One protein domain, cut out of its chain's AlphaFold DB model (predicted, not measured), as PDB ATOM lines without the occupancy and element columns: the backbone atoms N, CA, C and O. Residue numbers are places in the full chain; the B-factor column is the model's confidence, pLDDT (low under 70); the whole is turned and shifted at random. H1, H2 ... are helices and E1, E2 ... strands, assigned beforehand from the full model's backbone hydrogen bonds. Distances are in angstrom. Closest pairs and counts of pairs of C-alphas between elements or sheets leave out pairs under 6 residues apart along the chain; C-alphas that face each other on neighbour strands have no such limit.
ATOM      1  N   PHE A  74      15.832 -30.914   2.180       46.84
ATOM      2  CA  PHE A  74      15.106 -31.049   3.442       46.84
ATOM      3  C   PHE A  74      15.835 -30.344   4.566       46.84
ATOM      4  O   PHE A  74      16.823 -30.858   5.084       46.84
ATOM      5  N   TYR A  75      15.315 -29.197   4.975       53.50
ATOM      6  CA  TYR A  75      15.810 -28.467   6.126       53.50
ATOM      7  C   TYR A  75      14.699 -28.526   7.148       53.50
ATOM      8  O   TYR A  75      13.619 -28.000   6.891       53.50
ATOM      9  N   GLY A  76      14.929 -29.274   8.227       49.97
ATOM     10  CA  GLY A  76      14.022 -29.594   9.331       49.97
ATOM     11  C   GLY A  76      13.480 -28.396  10.121       49.97
ATOM     12  O   GLY A  76      13.418 -28.437  11.345       49.97
ATOM     13  N   ARG A  77      13.005 -27.373   9.410       51.22
ATOM     14  CA  ARG A  77      12.369 -26.137   9.861       51.22
ATOM     15  C   ARG A  77      11.250 -26.375  10.874       51.22
ATOM     16  O   ARG A  77      11.149 -25.637  11.843       51.22
ATOM     17  N   ASP A  78      10.447 -27.424  10.692       53.09
ATOM     18  CA  ASP A  78       9.352 -27.753  11.618       53.09
ATOM     19  C   ASP A  78       9.848 -28.301  12.978       53.09
ATOM     20  O   ASP A  78       9.053 -28.423  13.910       53.09
ATOM     21  N   TRP A  79      11.136 -28.646  13.115       53.97
ATOM     22  CA  TRP A  79      11.677 -29.389  14.266       53.97
ATOM     23  C   TRP A  79      12.969 -28.823  14.849       53.97
ATOM     24  O   TRP A  79      13.677 -29.534  15.564       53.97
ATOM     25  N   GLY A  80      13.247 -27.554  14.576       51.38
ATOM     26  CA  GLY A  80      14.468 -26.881  14.999       51.38
ATOM     27  C   GLY A  80      15.441 -26.758  13.841       51.38
ATOM     28  O   GLY A  80      15.744 -25.631  13.485       51.38
ATOM     29  N   TYR A  81      15.814 -27.878  13.209       51.22
ATOM     30  CA  TYR A  81      16.954 -27.988  12.285       51.22
ATOM     31  C   TYR A  81      16.808 -27.246  10.961       51.22
ATOM     32  O   TYR A  81      16.507 -27.851   9.933       51.22
ATOM     33  N   GLU A  82      17.119 -25.956  10.926       55.78
ATOM     34  CA  GLU A  82      17.353 -25.261   9.658       55.78
ATOM     35  C   GLU A  82      18.787 -25.525   9.181       55.78
ATOM     36  O   GLU A  82      19.759 -24.954   9.673       55.78
ATOM     37  N   VAL A  83      18.938 -26.426   8.209       58.50
ATOM     38  CA  VAL A  83      20.226 -26.646   7.542       58.50
ATOM     39  C   VAL A  83      20.296 -25.702   6.352       58.50
ATOM     40  O   VAL A  83      19.440 -25.725   5.482       58.50
ATOM     41  N   ASP A  84      21.298 -24.838   6.297       61.72
ATOM     42  CA  ASP A  84      21.507 -24.019   5.106       61.72
ATOM     43  C   ASP A  84      22.145 -24.885   4.002       61.72
ATOM     44  O   ASP A  84      23.130 -25.589   4.245       61.72
ATOM     45  N   TYR A  85      21.633 -24.809   2.772       64.69
ATOM     46  CA  TYR A  85      22.270 -25.415   1.593       64.69
ATOM     47  C   TYR A  85      23.728 -25.001   1.453       64.69
ATOM     48  O   TYR A  85      24.592 -25.808   1.107       64.69
ATOM     49  N   MET A  86      24.012 -23.744   1.779       64.38
ATOM     50  CA  MET A  86      25.360 -23.199   1.765       64.38
ATOM     51  C   MET A  86      26.230 -23.823   2.857       64.38
ATOM     52  O   MET A  86      27.433 -24.007   2.658       64.38
ATOM     53  N   LEU A  87      25.634 -24.199   3.992       74.69
ATOM     54  CA  LEU A  87      26.335 -24.909   5.053       74.69
ATOM     55  C   LEU A  87      26.702 -26.326   4.605       74.69
ATOM     56  O   LEU A  87      27.869 -26.674   4.744       74.69
ATOM     57  N   GLU A  88      25.776 -27.096   4.020       74.88
ATOM     58  CA  GLU A  88      26.057 -28.454   3.515       74.88
ATOM     59  C   GLU A  88      27.103 -28.457   2.388       74.88
ATOM     60  O   GLU A  88      28.037 -29.267   2.398       74.88
ATOM     61  N   LEU A  89      26.990 -27.532   1.427       76.75
ATOM     62  CA  LEU A  89      27.975 -27.398   0.351       76.75
ATOM     63  C   LEU A  89      29.367 -27.033   0.875       76.75
ATOM     64  O   LEU A  89      30.363 -27.490   0.305       76.75
ATOM     65  N   GLY A  90      29.422 -26.243   1.949       79.06
ATOM     66  CA  GLY A  90      30.658 -25.812   2.595       79.06
ATOM     67  C   GLY A  90      31.379 -26.906   3.384       79.06
ATOM     68  O   GLY A  90      32.577 -26.755   3.621       79.06
ATOM     69  N   LEU A  91      30.696 -27.996   3.757       84.94
ATOM     70  CA  LEU A  91      31.306 -29.092   4.516       84.94
ATOM     71  C   LEU A  91      32.388 -29.806   3.706       84.94
ATOM     72  O   LEU A  91      32.176 -30.195   2.551       84.94
ATOM     73  N   GLN A  92      33.530 -30.017   4.352       87.81
ATOM     74  CA  GLN A  92      34.682 -30.722   3.812       87.81
ATOM     75  C   GLN A  92      34.838 -32.107   4.452       87.81
ATOM     76  O   GLN A  92      34.427 -32.323   5.595       87.81
ATOM     77  N   PRO A  93      35.458 -33.072   3.747       89.94
ATOM     78  CA  PRO A  93      35.855 -34.334   4.354       89.94
ATOM     79  C   PRO A  93      36.705 -34.108   5.607       89.94
ATOM     80  O   PRO A  93      37.671 -33.349   5.582       89.94
ATOM     81  N   GLY A  94      36.364 -34.803   6.688       88.75
ATOM     82  CA  GLY A  94      37.042 -34.682   7.977       88.75
ATOM     83  C   GLY A  94      36.422 -33.663   8.933       88.75
ATOM     84  O   GLY A  94      36.715 -33.745  10.127       88.75
ATOM     85  N   ASP A  95      35.534 -32.777   8.464       90.12
ATOM     86  CA  ASP A  95      34.725 -31.942   9.357       90.12
ATOM     87  C   ASP A  95      33.964 -32.824  10.356       90.12
ATOM     88  O   ASP A  95      33.570 -33.955  10.048       90.12
ATOM     89  N   ARG A  96      33.782 -32.320  11.577       90.25
ATOM     90  CA  ARG A  96      33.197 -33.092  12.678       90.25
ATOM     91  C   ARG A  96      31.883 -32.486  13.115       90.25
ATOM     92  O   ARG A  96      31.828 -31.310  13.451       90.25
ATOM     93  N   CYS A  97      30.841 -33.299  13.175       89.00
ATOM     94  CA  CYS A  97      29.550 -32.918  13.717       89.00
ATOM     95  C   CYS A  97      29.357 -33.586  15.078       89.00
ATOM     96  O   CYS A  97      29.459 -34.801  15.217       89.00
ATOM     97  N   PHE A  98      29.054 -32.783  16.083       89.00
ATOM     98  CA  PHE A  98      28.779 -33.196  17.446       89.00
ATOM     99  C   PHE A  98      27.304 -32.972  17.707       89.00
ATOM    100  O   PHE A  98      26.828 -31.847  17.585       89.00
ATOM    101  N   ALA A  99      26.582 -34.025  18.063       88.62
ATOM    102  CA  ALA A  99      25.164 -33.922  18.344       88.62
ATOM    103  C   ALA A  99      24.854 -34.278  19.794       88.62
ATOM    104  O   ALA A  99      25.354 -35.269  20.326       88.62
ATOM    105  N   GLU A 100      23.998 -33.485  20.424       89.00
ATOM    106  CA  GLU A 100      23.308 -33.839  21.658       89.00
ATOM    107  C   GLU A 100      21.957 -34.467  21.328       89.00
ATOM    108  O   GLU A 100      21.289 -34.044  20.392       89.00
ATOM    109  N   TYR A 101      21.522 -35.457  22.103       88.19
ATOM    110  CA  TYR A 101      20.211 -36.076  21.925       88.19
ATOM    111  C   TYR A 101      19.114 -35.401  22.751       88.19
ATOM    112  O   TYR A 101      19.312 -34.986  23.898       88.19
ATOM    113  N   ARG A 102      17.902 -35.383  22.207       86.75
ATOM    114  CA  ARG A 102      16.671 -35.096  22.939       86.75
ATOM    115  C   ARG A 102      16.279 -36.334  23.717       86.75
ATOM    116  O   ARG A 102      15.883 -37.346  23.139       86.75
ATOM    117  N   LEU A 103      16.391 -36.258  25.040       88.75
ATOM    118  CA  LEU A 103      16.067 -37.398  25.889       88.75
ATOM    119  C   LEU A 103      14.612 -37.817  25.682       88.75
ATOM    120  O   LEU A 103      14.371 -39.006  25.517       88.75
ATOM    121  N   GLU A 104      13.666 -36.877  25.576       87.88
ATOM    122  CA  GLU A 104      12.244 -37.203  25.402       87.88
ATOM    123  C   GLU A 104      11.905 -37.972  24.110       87.88
ATOM    124  O   GLU A 104      10.848 -38.602  24.031       87.88
ATOM    125  N   ALA A 105      12.788 -37.941  23.108       85.50
ATOM    126  CA  ALA A 105      12.620 -38.665  21.851       85.50
ATOM    127  C   ALA A 105      13.197 -40.094  21.902       85.50
ATOM    128  O   ALA A 105      12.876 -40.920  21.038       85.50
ATOM    129  N   LEU A 106      14.017 -40.407  22.914       88.31
ATOM    130  CA  LEU A 106      14.621 -41.721  23.128       88.31
ATOM    131  C   LEU A 106      13.705 -42.656  23.927       88.31
ATOM    132  O   LEU A 106      13.004 -42.208  24.842       88.31
ATOM    133  N   PRO A 107      13.751 -43.975  23.653       87.88
ATOM    134  CA  PRO A 107      13.200 -44.968  24.567       87.88
ATOM    135  C   PRO A 107      13.741 -44.772  25.981       87.88
ATOM    136  O   PRO A 107      14.907 -44.406  26.145       87.88
ATOM    137  N   LEU A 108      12.922 -45.038  27.000       86.12
ATOM    138  CA  LEU A 108      13.276 -44.739  28.395       86.12
ATOM    139  C   LEU A 108      14.646 -45.309  28.801       86.12
ATOM    140  O   LEU A 108      15.460 -44.616  29.406       86.12
ATOM    141  N   THR A 109      14.921 -46.561  28.430       86.00
ATOM    142  CA  THR A 109      16.181 -47.256  28.733       86.00
ATOM    143  C   THR A 109      17.393 -46.529  28.146       86.00
ATOM    144  O   THR A 109      18.395 -46.321  28.835       86.00
ATOM    145  N   HIS A 110      17.292 -46.078  26.896       87.88
ATOM    146  CA  HIS A 110      18.348 -45.330  26.217       87.88
ATOM    147  C   HIS A 110      18.463 -43.902  26.753       87.88
ATOM    148  O   HIS A 110      19.577 -43.426  26.961       87.88
ATOM    149  N   ALA A 111      17.342 -43.246  27.056       89.44
ATOM    150  CA  ALA A 111      17.328 -41.927  27.682       89.44
ATOM    151  C   ALA A 111      18.051 -41.946  29.038       89.44
ATOM    152  O   ALA A 111      18.883 -41.078  29.307       89.44
ATOM    153  N   CYS A 112      17.810 -42.971  29.861       87.75
ATOM    154  CA  CYS A 112      18.531 -43.181  31.115       87.75
ATOM    155  C   CYS A 112      20.034 -43.399  30.887       87.75
ATOM    156  O   CYS A 112      20.841 -42.800  31.597       87.75
ATOM    157  N   ALA A 113      20.423 -44.202  29.892       86.75
ATOM    158  CA  ALA A 113      21.833 -44.437  29.571       86.75
ATOM    159  C   ALA A 113      22.556 -43.145  29.147       86.75
ATOM    160  O   ALA A 113      23.654 -42.854  29.625       86.75
ATOM    161  N   VAL A 114      21.917 -42.335  28.298       89.00
ATOM    162  CA  VAL A 114      22.452 -41.042  27.845       89.00
ATOM    163  C   VAL A 114      22.523 -40.045  29.002       89.00
ATOM    164  O   VAL A 114      23.551 -39.393  29.189       89.00
ATOM    165  N   ALA A 115      21.475 -39.957  29.826       89.38
ATOM    166  CA  ALA A 115      21.449 -39.091  31.003       89.38
ATOM    167  C   ALA A 115      22.539 -39.457  32.020       89.38
ATOM    168  O   ALA A 115      23.204 -38.567  32.551       89.38
ATOM    169  N   LEU A 116      22.754 -40.754  32.265       88.38
ATOM    170  CA  LEU A 116      23.821 -41.235  33.135       88.38
ATOM    171  C   LEU A 116      25.195 -40.871  32.567       88.38
ATOM    172  O   LEU A 116      26.006 -40.302  33.293       88.38
ATOM    173  N   ARG A 117      25.440 -41.108  31.270       85.56
ATOM    174  CA  ARG A 117      26.702 -40.710  30.627       85.56
ATOM    175  C   ARG A 117      26.955 -39.215  30.785       85.56
ATOM    176  O   ARG A 117      28.026 -38.840  31.236       85.56
ATOM    177  N   ARG A 118      25.962 -38.372  30.489       87.19
ATOM    178  CA  ARG A 118      26.070 -36.908  30.623       87.19
ATOM    179  C   ARG A 118      26.442 -36.463  32.041       87.19
ATOM    180  O   ARG A 118      27.089 -35.434  32.177       87.19
ATOM    181  N   ARG A 119      26.028 -37.200  33.081       85.88
ATOM    182  CA  ARG A 119      26.417 -36.933  34.480       85.88
ATOM    183  C   ARG A 119      27.840 -37.384  34.808       85.88
ATOM    184  O   ARG A 119      28.447 -36.812  35.701       85.88
ATOM    185  N   LEU A 120      28.327 -38.422  34.134       84.06
ATOM    186  CA  LEU A 120      29.674 -38.965  34.318       84.06
ATOM    187  C   LEU A 120      30.726 -38.242  33.464       84.06
ATOM    188  O   LEU A 120      31.917 -38.407  33.706       84.06
ATOM    189  N   THR A 121      30.309 -37.460  32.464       80.62
ATOM    190  CA  THR A 121      31.218 -36.646  31.652       80.62
ATOM    191  C   THR A 121      31.874 -35.560  32.505       80.62
ATOM    192  O   THR A 121      31.193 -34.791  33.181       80.62
ATOM    193  N   GLU A 122      33.203 -35.483  32.441       75.56
ATOM    194  CA  GLU A 122      33.991 -34.484  33.164       75.56
ATOM    195  C   GLU A 122      33.629 -33.046  32.747       75.56
ATOM    196  O   GLU A 122      33.437 -32.775  31.553       75.56
ATOM    197  N   PRO A 123      33.580 -32.101  33.703       69.75
ATOM    198  CA  PRO A 123      33.410 -30.690  33.390       69.75
ATOM    199  C   PRO A 123      34.575 -30.195  32.515       69.75
ATOM    200  O   PRO A 123      35.738 -30.422  32.834       69.75
ATOM    201  N   GLY A 124      34.255 -29.530  31.401       66.38
ATOM    202  CA  GLY A 124      35.236 -28.985  30.447       66.38
ATOM    203  C   GLY A 124      35.381 -29.765  29.135       66.38
ATOM    204  O   GLY A 124      35.973 -29.246  28.192       66.38
ATOM    205  N   LYS A 125      34.805 -30.970  29.016       71.62
ATOM    206  CA  LYS A 125      34.685 -31.665  27.721       71.62
ATOM    207  C   LYS A 125      33.468 -31.161  26.945       71.62
ATOM    208  O   LYS A 125      32.422 -30.894  27.537       71.62
ATOM    209  N   VAL A 126      33.592 -31.067  25.616       67.19
ATOM    210  CA  VAL A 126      32.458 -30.753  24.732       67.19
ATOM    211  C   VAL A 126      31.374 -31.794  24.977       67.19
ATOM    212  O   VAL A 126      31.579 -32.992  24.761       67.19
ATOM    213  N   ARG A 127      30.223 -31.334  25.468       76.25
ATOM    214  CA  ARG A 127      29.066 -32.191  25.681       76.25
ATOM    215  C   ARG A 127      28.575 -32.645  24.312       76.25
ATOM    216  O   ARG A 127      28.053 -31.860  23.534       76.25
ATOM    217  N   CYS A 128      28.818 -33.909  24.003       85.44
ATOM    218  CA  CYS A 128      28.368 -34.529  22.772       85.44
ATOM    219  C   CYS A 128      27.866 -35.928  23.092       85.44
ATOM    220  O   CYS A 128      28.470 -36.668  23.878       85.44
ATOM    221  N   ASP A 129      26.725 -36.273  22.508       87.94
ATOM    222  CA  ASP A 129      26.193 -37.614  22.616       87.94
ATOM    223  C   ASP A 129      26.614 -38.520  21.468       87.94
ATOM    224  O   ASP A 129      26.828 -39.719  21.685       87.94
ATOM    225  N   GLU A 130      26.761 -37.926  20.291       88.12
ATOM    226  CA  GLU A 130      27.204 -38.546  19.056       88.12
ATOM    227  C   GLU A 130      28.245 -37.648  18.391       88.12
ATOM    228  O   GLU A 130      28.071 -36.433  18.327       88.12
ATOM    229  N   GLU A 131      29.311 -38.259  17.886       90.00
ATOM    230  CA  GLU A 131      30.259 -37.616  16.982       90.00
ATOM    231  C   GLU A 131      30.141 -38.297  15.617       90.00
ATOM    232  O   GLU A 131      30.201 -39.532  15.511       90.00
ATOM    233  N   ALA A 132      29.962 -37.481  14.587       90.75
ATOM    234  CA  ALA A 132      29.934 -37.869  13.194       90.75
ATOM    235  C   ALA A 132      31.071 -37.171  12.444       90.75
ATOM    236  O   ALA A 132      31.363 -36.004  12.690       90.75
ATOM    237  N   VAL A 133      31.707 -37.882  11.520       92.38
ATOM    238  CA  VAL A 133      32.751 -37.330  10.651       92.38
ATOM    239  C   VAL A 133      32.208 -37.245   9.234       92.38
ATOM    240  O   VAL A 133      31.629 -38.216   8.739       92.38
ATOM    241  N   ILE A 134      32.396 -36.096   8.591       92.56
ATOM    242  CA  ILE A 134      31.972 -35.879   7.214       92.56
ATOM    243  C   ILE A 134      32.880 -36.639   6.251       92.56
ATOM    244  O   ILE A 134      34.109 -36.570   6.318       92.56
ATOM    245  N   GLU A 135      32.249 -37.332   5.312       93.12
ATOM    246  CA  GLU A 135      32.880 -38.035   4.203       93.12
ATOM    247  C   GLU A 135      32.227 -37.643   2.882       93.12
ATOM    248  O   GLU A 135      31.028 -37.371   2.818       93.12
ATOM    249  N   LEU A 136      33.012 -37.654   1.804       90.25
ATOM    250  CA  LEU A 136      32.494 -37.516   0.448       90.25
ATOM    251  C   LEU A 136      32.459 -38.888  -0.218       90.25
ATOM    252  O   LEU A 136      33.497 -39.503  -0.447       90.25
ATOM    253  N   VAL A 137      31.258 -39.336  -0.574       90.12
ATOM    254  CA  VAL A 137      31.034 -40.584  -1.309       90.12
ATOM    255  C   VAL A 137      30.247 -40.251  -2.565       90.12
ATOM    256  O   VAL A 137      29.142 -39.720  -2.480       90.12
ATOM    257  N   ALA A 138      30.841 -40.508  -3.734       88.19
ATOM    258  CA  ALA A 138      30.259 -40.177  -5.040       88.19
ATOM    259  C   ALA A 138      29.761 -38.713  -5.147       88.19
ATOM    260  O   ALA A 138      28.695 -38.442  -5.693       88.19
ATOM    261  N   GLY A 139      30.510 -37.762  -4.573       83.50
ATOM    262  CA  GLY A 139      30.166 -36.331  -4.569       83.50
ATOM    263  C   GLY A 139      29.101 -35.911  -3.544       83.50
ATOM    264  O   GLY A 139      28.853 -34.715  -3.376       83.50
ATOM    265  N   GLN A 140      28.507 -36.860  -2.814       84.38
ATOM    266  CA  GLN A 140      27.514 -36.604  -1.771       84.38
ATOM    267  C   GLN A 140      28.143 -36.626  -0.375       84.38
ATOM    268  O   GLN A 140      29.007 -37.460  -0.083       84.38
ATOM    269  N   ARG A 141      27.679 -35.728   0.501       87.56
ATOM    270  CA  ARG A 141      28.147 -35.638   1.888       87.56
ATOM    271  C   ARG A 141      27.465 -36.714   2.723       87.56
ATOM    272  O   ARG A 141      26.239 -36.804   2.774       87.56
ATOM    273  N   HIS A 142      28.278 -37.517   3.387       90.81
ATOM    274  CA  HIS A 142      27.847 -38.550   4.312       90.81
ATOM    275  C   HIS A 142      28.440 -38.296   5.694       90.81
ATOM    276  O   HIS A 142      29.505 -37.708   5.833       90.81
ATOM    277  N   CYS A 143      27.731 -38.747   6.717       90.81
ATOM    278  CA  CYS A 143      28.170 -38.783   8.096       90.81
ATOM    279  C   CYS A 143      28.562 -40.208   8.447       90.81
ATOM    280  O   CYS A 143      27.720 -41.108   8.413       90.81
ATOM    281  N   ARG A 144      29.820 -40.407   8.833       92.94
ATOM    282  CA  ARG A 144      30.258 -41.626   9.507       92.94
ATOM    283  C   ARG A 144      30.123 -41.427  11.009       92.94
ATOM    284  O   ARG A 144      30.844 -40.623  11.591       92.94
ATOM    285  N   HIS A 145      29.220 -42.162  11.642       90.75
ATOM    286  CA  HIS A 145      28.842 -41.952  13.041       90.75
ATOM    287  C   HIS A 145      28.648 -43.278  13.782       90.75
ATOM    288  O   HIS A 145      28.651 -44.344  13.172       90.75
ATOM    289  N   GLY A 146      28.532 -43.246  15.112       86.56
ATOM    290  CA  GLY A 146      28.244 -44.454  15.897       86.56
ATOM    291  C   GLY A 146      26.849 -45.010  15.599       86.56
ATOM    292  O   GLY A 146      25.923 -44.245  15.322       86.56
ATOM    293  N   VAL A 147      26.677 -46.334  15.672       83.88
ATOM    294  CA  VAL A 147      25.353 -46.953  15.496       83.88
ATOM    295  C   VAL A 147      24.364 -46.382  16.515       83.88
ATOM    296  O   VAL A 147      24.599 -46.382  17.726       83.88
ATOM    297  N   ARG A 148      23.241 -45.893  15.993       84.88
ATOM    298  CA  ARG A 148      22.148 -45.310  16.769       84.88
ATOM    299  C   ARG A 148      21.384 -46.386  17.553       84.88
ATOM    300  O   ARG A 148      21.429 -47.559  17.181       84.88
ATOM    301  N   PRO A 149      20.694 -46.008  18.641       78.19
ATOM    302  CA  PRO A 149      19.900 -46.937  19.427       78.19
ATOM    303  C   PRO A 149      18.878 -47.677  18.566       78.19
ATOM    304  O   PRO A 149      18.134 -47.071  17.795       78.19
ATOM    305  N   GLY A 150      18.866 -49.001  18.721       69.88
ATOM    306  CA  GLY A 150      17.873 -49.884  18.122       69.88
ATOM    307  C   GLY A 150      16.541 -49.858  18.887       69.88
ATOM    308  O   GLY A 150      16.230 -48.888  19.579       69.88
ATOM    309  N   PRO A 151      15.721 -50.917  18.795       69.25
ATOM    310  CA  PRO A 151      14.467 -50.980  19.539       69.25
ATOM    311  C   PRO A 151      14.704 -50.925  21.058       69.25
ATOM    312  O   PRO A 151      15.767 -51.290  21.552       69.25
ATOM    313  N   TRP A 152      13.690 -50.488  21.813       70.19
ATOM    314  CA  TRP A 152      13.776 -50.204  23.258       70.19
ATOM    315  C   TRP A 152      14.285 -51.372  24.125       70.19
ATOM    316  O   TRP A 152      14.836 -51.144  25.203       70.19
ATOM    317  N   TRP A 153      14.091 -52.609  23.661       67.88
ATOM    318  CA  TRP A 153      14.505 -53.839  24.337       67.88
ATOM    319  C   TRP A 153      15.961 -54.227  24.048       67.88
ATOM    320  O   TRP A 153      16.520 -55.064  24.755       67.88
ATOM    321  N   ALA A 154      16.586 -53.641  23.023       75.19
ATOM    322  CA  ALA A 154      17.961 -53.942  22.667       75.19
ATOM    323  C   ALA A 154      18.925 -53.137  23.558       75.19
ATOM    324  O   ALA A 154      18.813 -51.903  23.634       75.19
ATOM    325  N   PRO A 155      19.890 -53.801  24.223       70.75
ATOM    326  CA  PRO A 155      20.929 -53.102  24.955       70.75
ATOM    327  C   PRO A 155      21.744 -52.272  23.967       70.75
ATOM    328  O   PRO A 155      22.289 -52.781  22.990       70.75
ATOM    329  N   TRP A 156      21.821 -50.974  24.229       78.81
ATOM    330  CA  TRP A 156      22.577 -50.037  23.417       78.81
ATOM    331  C   TRP A 156      23.437 -49.174  24.325       78.81
ATOM    332  O   TRP A 156      23.014 -48.773  25.414       78.81
ATOM    333  N   ARG A 157      24.660 -48.902  23.873       70.25
ATOM    334  CA  ARG A 157      25.571 -47.975  24.532       70.25
ATOM    335  C   ARG A 157      25.930 -46.859  23.560       70.25
ATOM    336  O   ARG A 157      26.194 -47.140  22.392       70.25
ATOM    337  N   PRO A 158      25.990 -45.610  24.031       65.44
ATOM    338  CA  PRO A 158      26.566 -44.548  23.232       65.44
ATOM    339  C   PRO A 158      28.036 -44.865  22.914       65.44
ATOM    340  O   PRO A 158      28.755 -45.330  23.796       65.44
ATOM    341  N   ALA A 159      28.480 -44.577  21.687       60.34
ATOM    342  CA  ALA A 159      29.872 -44.720  21.231       60.34
ATOM    343  C   ALA A 159      30.422 -46.158  21.069       60.34
ATOM    344  O   ALA A 159      31.620 -46.379  21.225       60.34
ATOM    345  N   VAL A 160      29.585 -47.138  20.700       61.78
ATOM    346  CA  VAL A 160      30.080 -48.449  20.222       61.78
ATOM    347  C   VAL A 160      30.940 -48.256  18.959       61.78
ATOM    348  O   VAL A 160      30.626 -47.408  18.124       61.78
ATOM    349  N   GLU A 161      32.019 -49.039  18.815       60.09
ATOM    350  CA  GLU A 161      32.975 -48.951  17.691       60.09
ATOM    351  C   GLU A 161      32.324 -49.122  16.314       60.09
ATOM    352  O   GLU A 161      32.823 -48.584  15.326       60.09
ATOM    353  N   ALA A 162      31.192 -49.828  16.250       69.44
ATOM    354  CA  ALA A 162      30.415 -49.984  15.034       69.44
ATOM    355  C   ALA A 162      30.020 -48.610  14.473       69.44
ATOM    356  O   ALA A 162      29.314 -47.824  15.117       69.44
ATOM    357  N   LYS A 163      30.479 -48.336  13.250       83.94
ATOM    358  CA  LYS A 163      30.164 -47.115  12.516       83.94
ATOM    359  C   LYS A 163      29.081 -47.381  11.478       83.94
ATOM    360  O   LYS A 163      29.127 -48.382  10.769       83.94
ATOM    361  N   ALA A 164      28.128 -46.466  11.391       87.38
ATOM    362  CA  ALA A 164      27.177 -46.364  10.300       87.38
ATOM    363  C   ALA A 164      27.597 -45.220   9.372       87.38
ATOM    364  O   ALA A 164      28.250 -44.269   9.810       87.38
ATOM    365  N   LEU A 165      27.213 -45.326   8.102       91.31
ATOM    366  CA  LEU A 165      27.373 -44.273   7.113       91.31
ATOM    367  C   LEU A 165      25.989 -43.889   6.593       91.31
ATOM    368  O   LEU A 165      25.289 -44.718   6.014       91.31
ATOM    369  N   THR A 166      25.590 -42.642   6.806       88.75
ATOM    370  CA  THR A 166      24.303 -42.104   6.343       88.75
ATOM    371  C   THR A 166      24.537 -40.809   5.590       88.75
ATOM    372  O   THR A 166      25.517 -40.119   5.859       88.75
ATOM    373  N   ARG A 167      23.655 -40.428   4.662       86.75
ATOM    374  CA  ARG A 167      23.726 -39.085   4.060       86.75
ATOM    375  C   ARG A 167      23.642 -38.022   5.155       86.75
ATOM    376  O   ARG A 167      22.978 -38.243   6.165       86.75
ATOM    377  N   TYR A 168      24.321 -36.894   4.973       85.44
ATOM    378  CA  TYR A 168      24.346 -35.814   5.965       85.44
ATOM    379  C   TYR A 168      22.940 -35.284   6.286       85.44
ATOM    380  O   TYR A 168      22.569 -35.166   7.452       85.44
ATOM    381  N   SER A 169      22.123 -35.060   5.257       78.75
ATOM    382  CA  SER A 169      20.725 -34.649   5.410       78.75
ATOM    383  C   SER A 169      19.890 -35.681   6.176       78.75
ATOM    384  O   SER A 169      19.174 -35.322   7.107       78.75
ATOM    385  N   ASP A 170      20.034 -36.972   5.862       79.38
ATOM    386  CA  ASP A 170      19.351 -38.061   6.579       79.38
ATOM    387  C   ASP A 170      19.853 -38.224   8.023       79.38
ATOM    388  O   ASP A 170      19.093 -38.592   8.925       79.38
ATOM    389  N   TRP A 171      21.138 -37.952   8.257       86.25
ATOM    390  CA  TRP A 171      21.724 -37.937   9.590       86.25
ATOM    391  C   TRP A 171      21.068 -36.846  10.439       86.25
ATOM    392  O   TRP A 171      20.572 -37.161  11.522       86.25
ATOM    393  N   LEU A 172      20.994 -35.613   9.927       81.75
ATOM    394  CA  LEU A 172      20.356 -34.478  10.600       81.75
ATOM    395  C   LEU A 172      18.844 -34.622  10.755       81.75
ATOM    396  O   LEU A 172      18.287 -34.193  11.761       81.75
ATOM    397  N   ALA A 173      18.184 -35.280   9.806       76.88
ATOM    398  CA  ALA A 173      16.749 -35.538   9.846       76.88
ATOM    399  C   ALA A 173      16.319 -36.474  10.987       76.88
ATOM    400  O   ALA A 173      15.128 -36.755  11.140       76.88
ATOM    401  N   TRP A 174      17.260 -37.020  11.762       80.50
ATOM    402  CA  TRP A 174      16.928 -37.987  12.789       80.50
ATOM    403  C   TRP A 174      16.250 -37.337  13.995       80.50
ATOM    404  O   TRP A 174      16.862 -36.510  14.671       80.50
ATOM    405  N   PRO A 175      15.027 -37.781  14.343       76.69
ATOM    406  CA  PRO A 175      14.192 -37.143  15.355       76.69
ATOM    407  C   PRO A 175      14.790 -36.934  16.743       76.69
ATOM    408  O   PRO A 175      14.323 -36.110  17.527       76.69
ATOM    409  N   VAL A 176      15.776 -37.758  17.071       83.62
ATOM    410  CA  VAL A 176      16.389 -37.813  18.389       83.62
ATOM    411  C   VAL A 176      17.503 -36.787  18.543       83.62
ATOM    412  O   VAL A 176      17.864 -36.475  19.675       83.62
ATOM    413  N   LEU A 177      18.049 -36.243  17.452       83.06
ATOM    414  CA  LEU A 177      19.013 -35.154  17.571       83.06
ATOM    415  C   LEU A 177      18.349 -33.960  18.269       83.06
ATOM    416  O   LEU A 177      17.128 -33.789  18.177       83.06
ATOM    417  N   GLY A 178      19.145 -33.194  19.017       80.44
ATOM    418  CA  GLY A 178      18.768 -32.018  19.815       80.44
ATOM    419  C   GLY A 178      19.529 -30.749  19.428       80.44
ATOM    420  O   GLY A 178      18.963 -29.807  18.899       80.44
ATOM    421  N   GLU A 179      20.820 -30.688  19.715       84.00
ATOM    422  CA  GLU A 179      21.664 -29.582  19.254       84.00
ATOM    423  C   GLU A 179      22.805 -30.187  18.460       84.00
ATOM    424  O   GLU A 179      23.418 -31.151  18.922       84.00
ATOM    425  N   VAL A 180      23.086 -29.643  17.277       85.56
ATOM    426  CA  VAL A 180      24.212 -30.086  16.462       85.56
ATOM    427  C   VAL A 180      25.221 -28.956  16.342       85.56
ATOM    428  O   VAL A 180      24.895 -27.842  15.952       85.56
ATOM    429  N   ARG A 181      26.476 -29.244  16.664       86.31
ATOM    430  CA  ARG A 181      27.607 -28.330  16.510       86.31
ATOM    431  C   ARG A 181      28.584 -28.925  15.527       86.31
ATOM    432  O   ARG A 181      28.934 -30.094  15.638       86.31
ATOM    433  N   ILE A 182      29.045 -28.140  14.578       86.81
ATOM    434  CA  ILE A 182      29.953 -28.590  13.535       86.81
ATOM    435  C   ILE A 182      31.267 -27.859  13.723       86.81
ATOM    436  O   ILE A 182      31.291 -26.634  13.736       86.81
ATOM    437  N   LEU A 183      32.340 -28.625  13.854       86.88
ATOM    438  CA  LEU A 183      33.709 -28.152  13.801       86.88
ATOM    439  C   LEU A 183      34.235 -28.341  12.380       86.88
ATOM    440  O   LEU A 183      34.415 -29.475  11.923       86.88
ATOM    441  N   ARG A 184      34.511 -27.228  11.707       84.12
ATOM    442  CA  ARG A 184      35.164 -27.211  10.399       84.12
ATOM    443  C   ARG A 184      36.677 -27.306  10.570       84.12
ATOM    444  O   ARG A 184      37.264 -26.595  11.383       84.12
ATOM    445  N   LEU A 185      37.328 -28.204   9.836       76.00
ATOM    446  CA  LEU A 185      38.786 -28.357   9.920       76.00
ATOM    447  C   LEU A 185      39.532 -27.300   9.101       76.00
ATOM    448  O   LEU A 185      40.646 -26.921   9.459       76.00
ATOM    449  N   ALA A 186      38.923 -26.810   8.022       65.44
ATOM    450  CA  ALA A 186      39.445 -25.684   7.263       65.44
ATOM    451  C   ALA A 186      38.857 -24.375   7.820       65.44
ATOM    452  O   ALA A 186      37.630 -24.293   7.947       65.44
ATOM    453  N   PRO A 187      39.683 -23.357   8.134       54.62
ATOM    454  CA  PRO A 187      39.163 -22.047   8.488       54.62
ATOM    455  C   PRO A 187      38.339 -21.503   7.322       54.62
ATOM    456  O   PRO A 187      38.699 -21.648   6.147       54.62
ATOM    457  N   ASP A 188      37.223 -20.863   7.644       54.91
ATOM    458  CA  ASP A 188      36.590 -19.952   6.707       54.91
ATOM    459  C   ASP A 188      37.615 -18.885   6.282       54.91
ATOM    460  O   ASP A 188      38.542 -18.541   7.017       54.91
ATOM    461  N   ARG A 189      37.473 -18.324   5.072       51.97
ATOM    462  CA  ARG A 189      38.374 -17.265   4.557       51.97
ATOM    463  C   ARG A 189      38.456 -16.020   5.469       51.97
ATOM    464  O   ARG A 189      39.218 -15.109   5.165       51.97
ATOM    465  N   PHE A 190      37.671 -15.984   6.543       51.94
ATOM    466  CA  PHE A 190      37.488 -14.880   7.474       51.94
ATOM    467  C   PHE A 190      38.055 -15.139   8.882       51.94
ATOM    468  O   PHE A 190      38.042 -14.218   9.693       51.94
ATOM    469  N   GLY A 191      38.612 -16.325   9.167       47.66
ATOM    470  CA  GLY A 191      39.388 -16.575  10.388       47.66
ATOM    471  C   GLY A 191      38.596 -16.498  11.698       47.66
ATOM    472  O   GLY A 191      39.189 -16.221  12.742       47.66
ATOM    473  N   SER A 192      37.280 -16.716  11.659       50.16
ATOM    474  CA  SER A 192      36.439 -16.799  12.858       50.16
ATOM    475  C   SER A 192      36.386 -18.227  13.406       50.16
ATOM    476  O   SER A 192      36.813 -19.171  12.749       50.16
ATOM    477  N   GLU A 193      35.913 -18.387  14.648       53.16
ATOM    478  CA  GLU A 193      35.779 -19.687  15.315       53.16
ATOM    479  C   GLU A 193      35.182 -20.748  14.373       53.16
ATOM    480  O   GLU A 193      34.088 -20.576  13.842       53.16
ATOM    481  N   ASN A 194      35.884 -21.874  14.201       72.00
ATOM    482  CA  ASN A 194      35.530 -22.961  13.274       72.00
ATOM    483  C   ASN A 194      34.241 -23.728  13.646       72.00
ATOM    484  O   ASN A 194      34.008 -24.834  13.152       72.00
ATOM    485  N   TRP A 195      33.429 -23.185  14.547       73.81
ATOM    486  CA  TRP A 195      32.227 -23.806  15.068       73.81
ATOM    487  C   TRP A 195      30.986 -23.160  14.461       73.81
ATOM    488  O   TRP A 195      30.766 -21.963  14.612       73.81
ATOM    489  N   CYS A 196      30.118 -23.960  13.845       74.50
ATOM    490  CA  CYS A 196      28.750 -23.539  13.553       74.50
ATOM    491  C   CYS A 196      27.746 -24.404  14.316       74.50
ATOM    492  O   CYS A 196      27.953 -25.599  14.514       74.50
ATOM    493  N   THR A 197      26.666 -23.789  14.793       72.88
ATOM    494  CA  THR A 197      25.593 -24.496  15.501       72.88
ATOM    495  C   THR A 197      24.379 -24.580  14.592       72.88
ATOM    496  O   THR A 197      23.917 -23.562  14.085       72.88
ATOM    497  N   VAL A 198      23.873 -25.793  14.410       69.38
ATOM    498  CA  VAL A 198      22.603 -26.100  13.762       69.38
ATOM    499  C   VAL A 198      21.638 -26.469  14.887       69.38
ATOM    500  O   VAL A 198      21.823 -27.471  15.586       69.38
ATOM    501  N   ARG A 199      20.667 -25.591  15.117       60.28
ATOM    502  CA  ARG A 199      19.512 -25.858  15.978       60.28
ATOM    503  C   ARG A 199      18.365 -26.281  15.117       60.28
ATOM    504  O   ARG A 199      18.368 -25.788  13.970       60.28
TER     505      ARG A 199
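AT A GLANCE: This is residues 74 to 199 of the 199 residues of the protein "Hypothetical protein" of Symbiodinium natans (UniProt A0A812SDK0). A single strongly twisted and curled sheet of six antiparallel strands makes the body, with the short helix H3 over one of its faces. The two other helices, H1 and H2, lie at opposite ends of the body and only graze the sheet, and residues 119 to 125, of which 119 and 120 belong to H2, stick out. The printed part has 126 residues, with three named helices and six named strands in the chain order H1 E1 H2 E2 E3 E4 H3 E5 E6; across the sheet the order is E4 E3 E2 E1 E5 E6. The class is mixed, helices and strands, with under half of the residues in named elements. The whole is compact, with a radius of gyration of the C-alphas of 14.8 A and spans of 45 by 33 by 31 A.

HOW THE PARTS SIT: In the sheet, E1, residues 96 to 101, and E2, residues 130 to 137, are antiparallel inner strands at 138 degrees, with N 97 and O 132 2.8 A apart. E3, residues 140 to 146, forms a hairpin with E2, with N 135 and O 142 2.8 A apart. E4, residues 163 to 167, is an edge strand and forms a hairpin with E3, with N 143 and O 166 2.7 A apart; E2 E3 E4 are a meander, each strand the antiparallel neighbour of the one before. On the other side of E1 is E5, residues 177 to 183, with N 98 and O 181 2.7 A apart. E5 forms a hairpin with the edge strand E6, residues 195 to 198, with N 182 and O 196 2.8 A apart. From edge to edge the strands' lines turn by 111 degrees. H3, residues 168 to 172, is on the sheet at a height of 6.1 A and only just over E1, with 3 of its C-alphas; the closest C-alphas of H3 and E3 are those of Tyr 168 and His 142, 4.7 A apart. H1, residues 85 to 90, only grazes the sheet with residues 87 to 89. H2, residues 108 to 120, is only just on the sheet, grazing it with residues 111 to 118. In H1, H2 and H3 every O i to N i+4 pair is within hydrogen-bond range.

IN THESE COORDINATES: H1 begins at C-alpha 85 (22.270, -25.415, 1.593). H2 is 18.4 A long, E2 20.8 A and E3 19.3 A. E5 measures 16.7 A and E1 16.2 A; E4, 13.3 A, and E6, 10.0 A, are shorter. H1 measures 8.5 A and H3 6.3 A. E6 ends at C-alpha 198 (22.603, -26.100, 13.762).

THE WHOLE: The two C-alphas farthest apart are those of Trp 153 and Phe 190, 48.3 A. The printed part has no cut. The long links are E3 to E4, residues 147 to 162, and E5 to E6, with 11 residues. The mean pLDDT of the printed part is 77.5, and 34 residues are under 70, among them 74 to 86, 158 to 162 and 186 to 193.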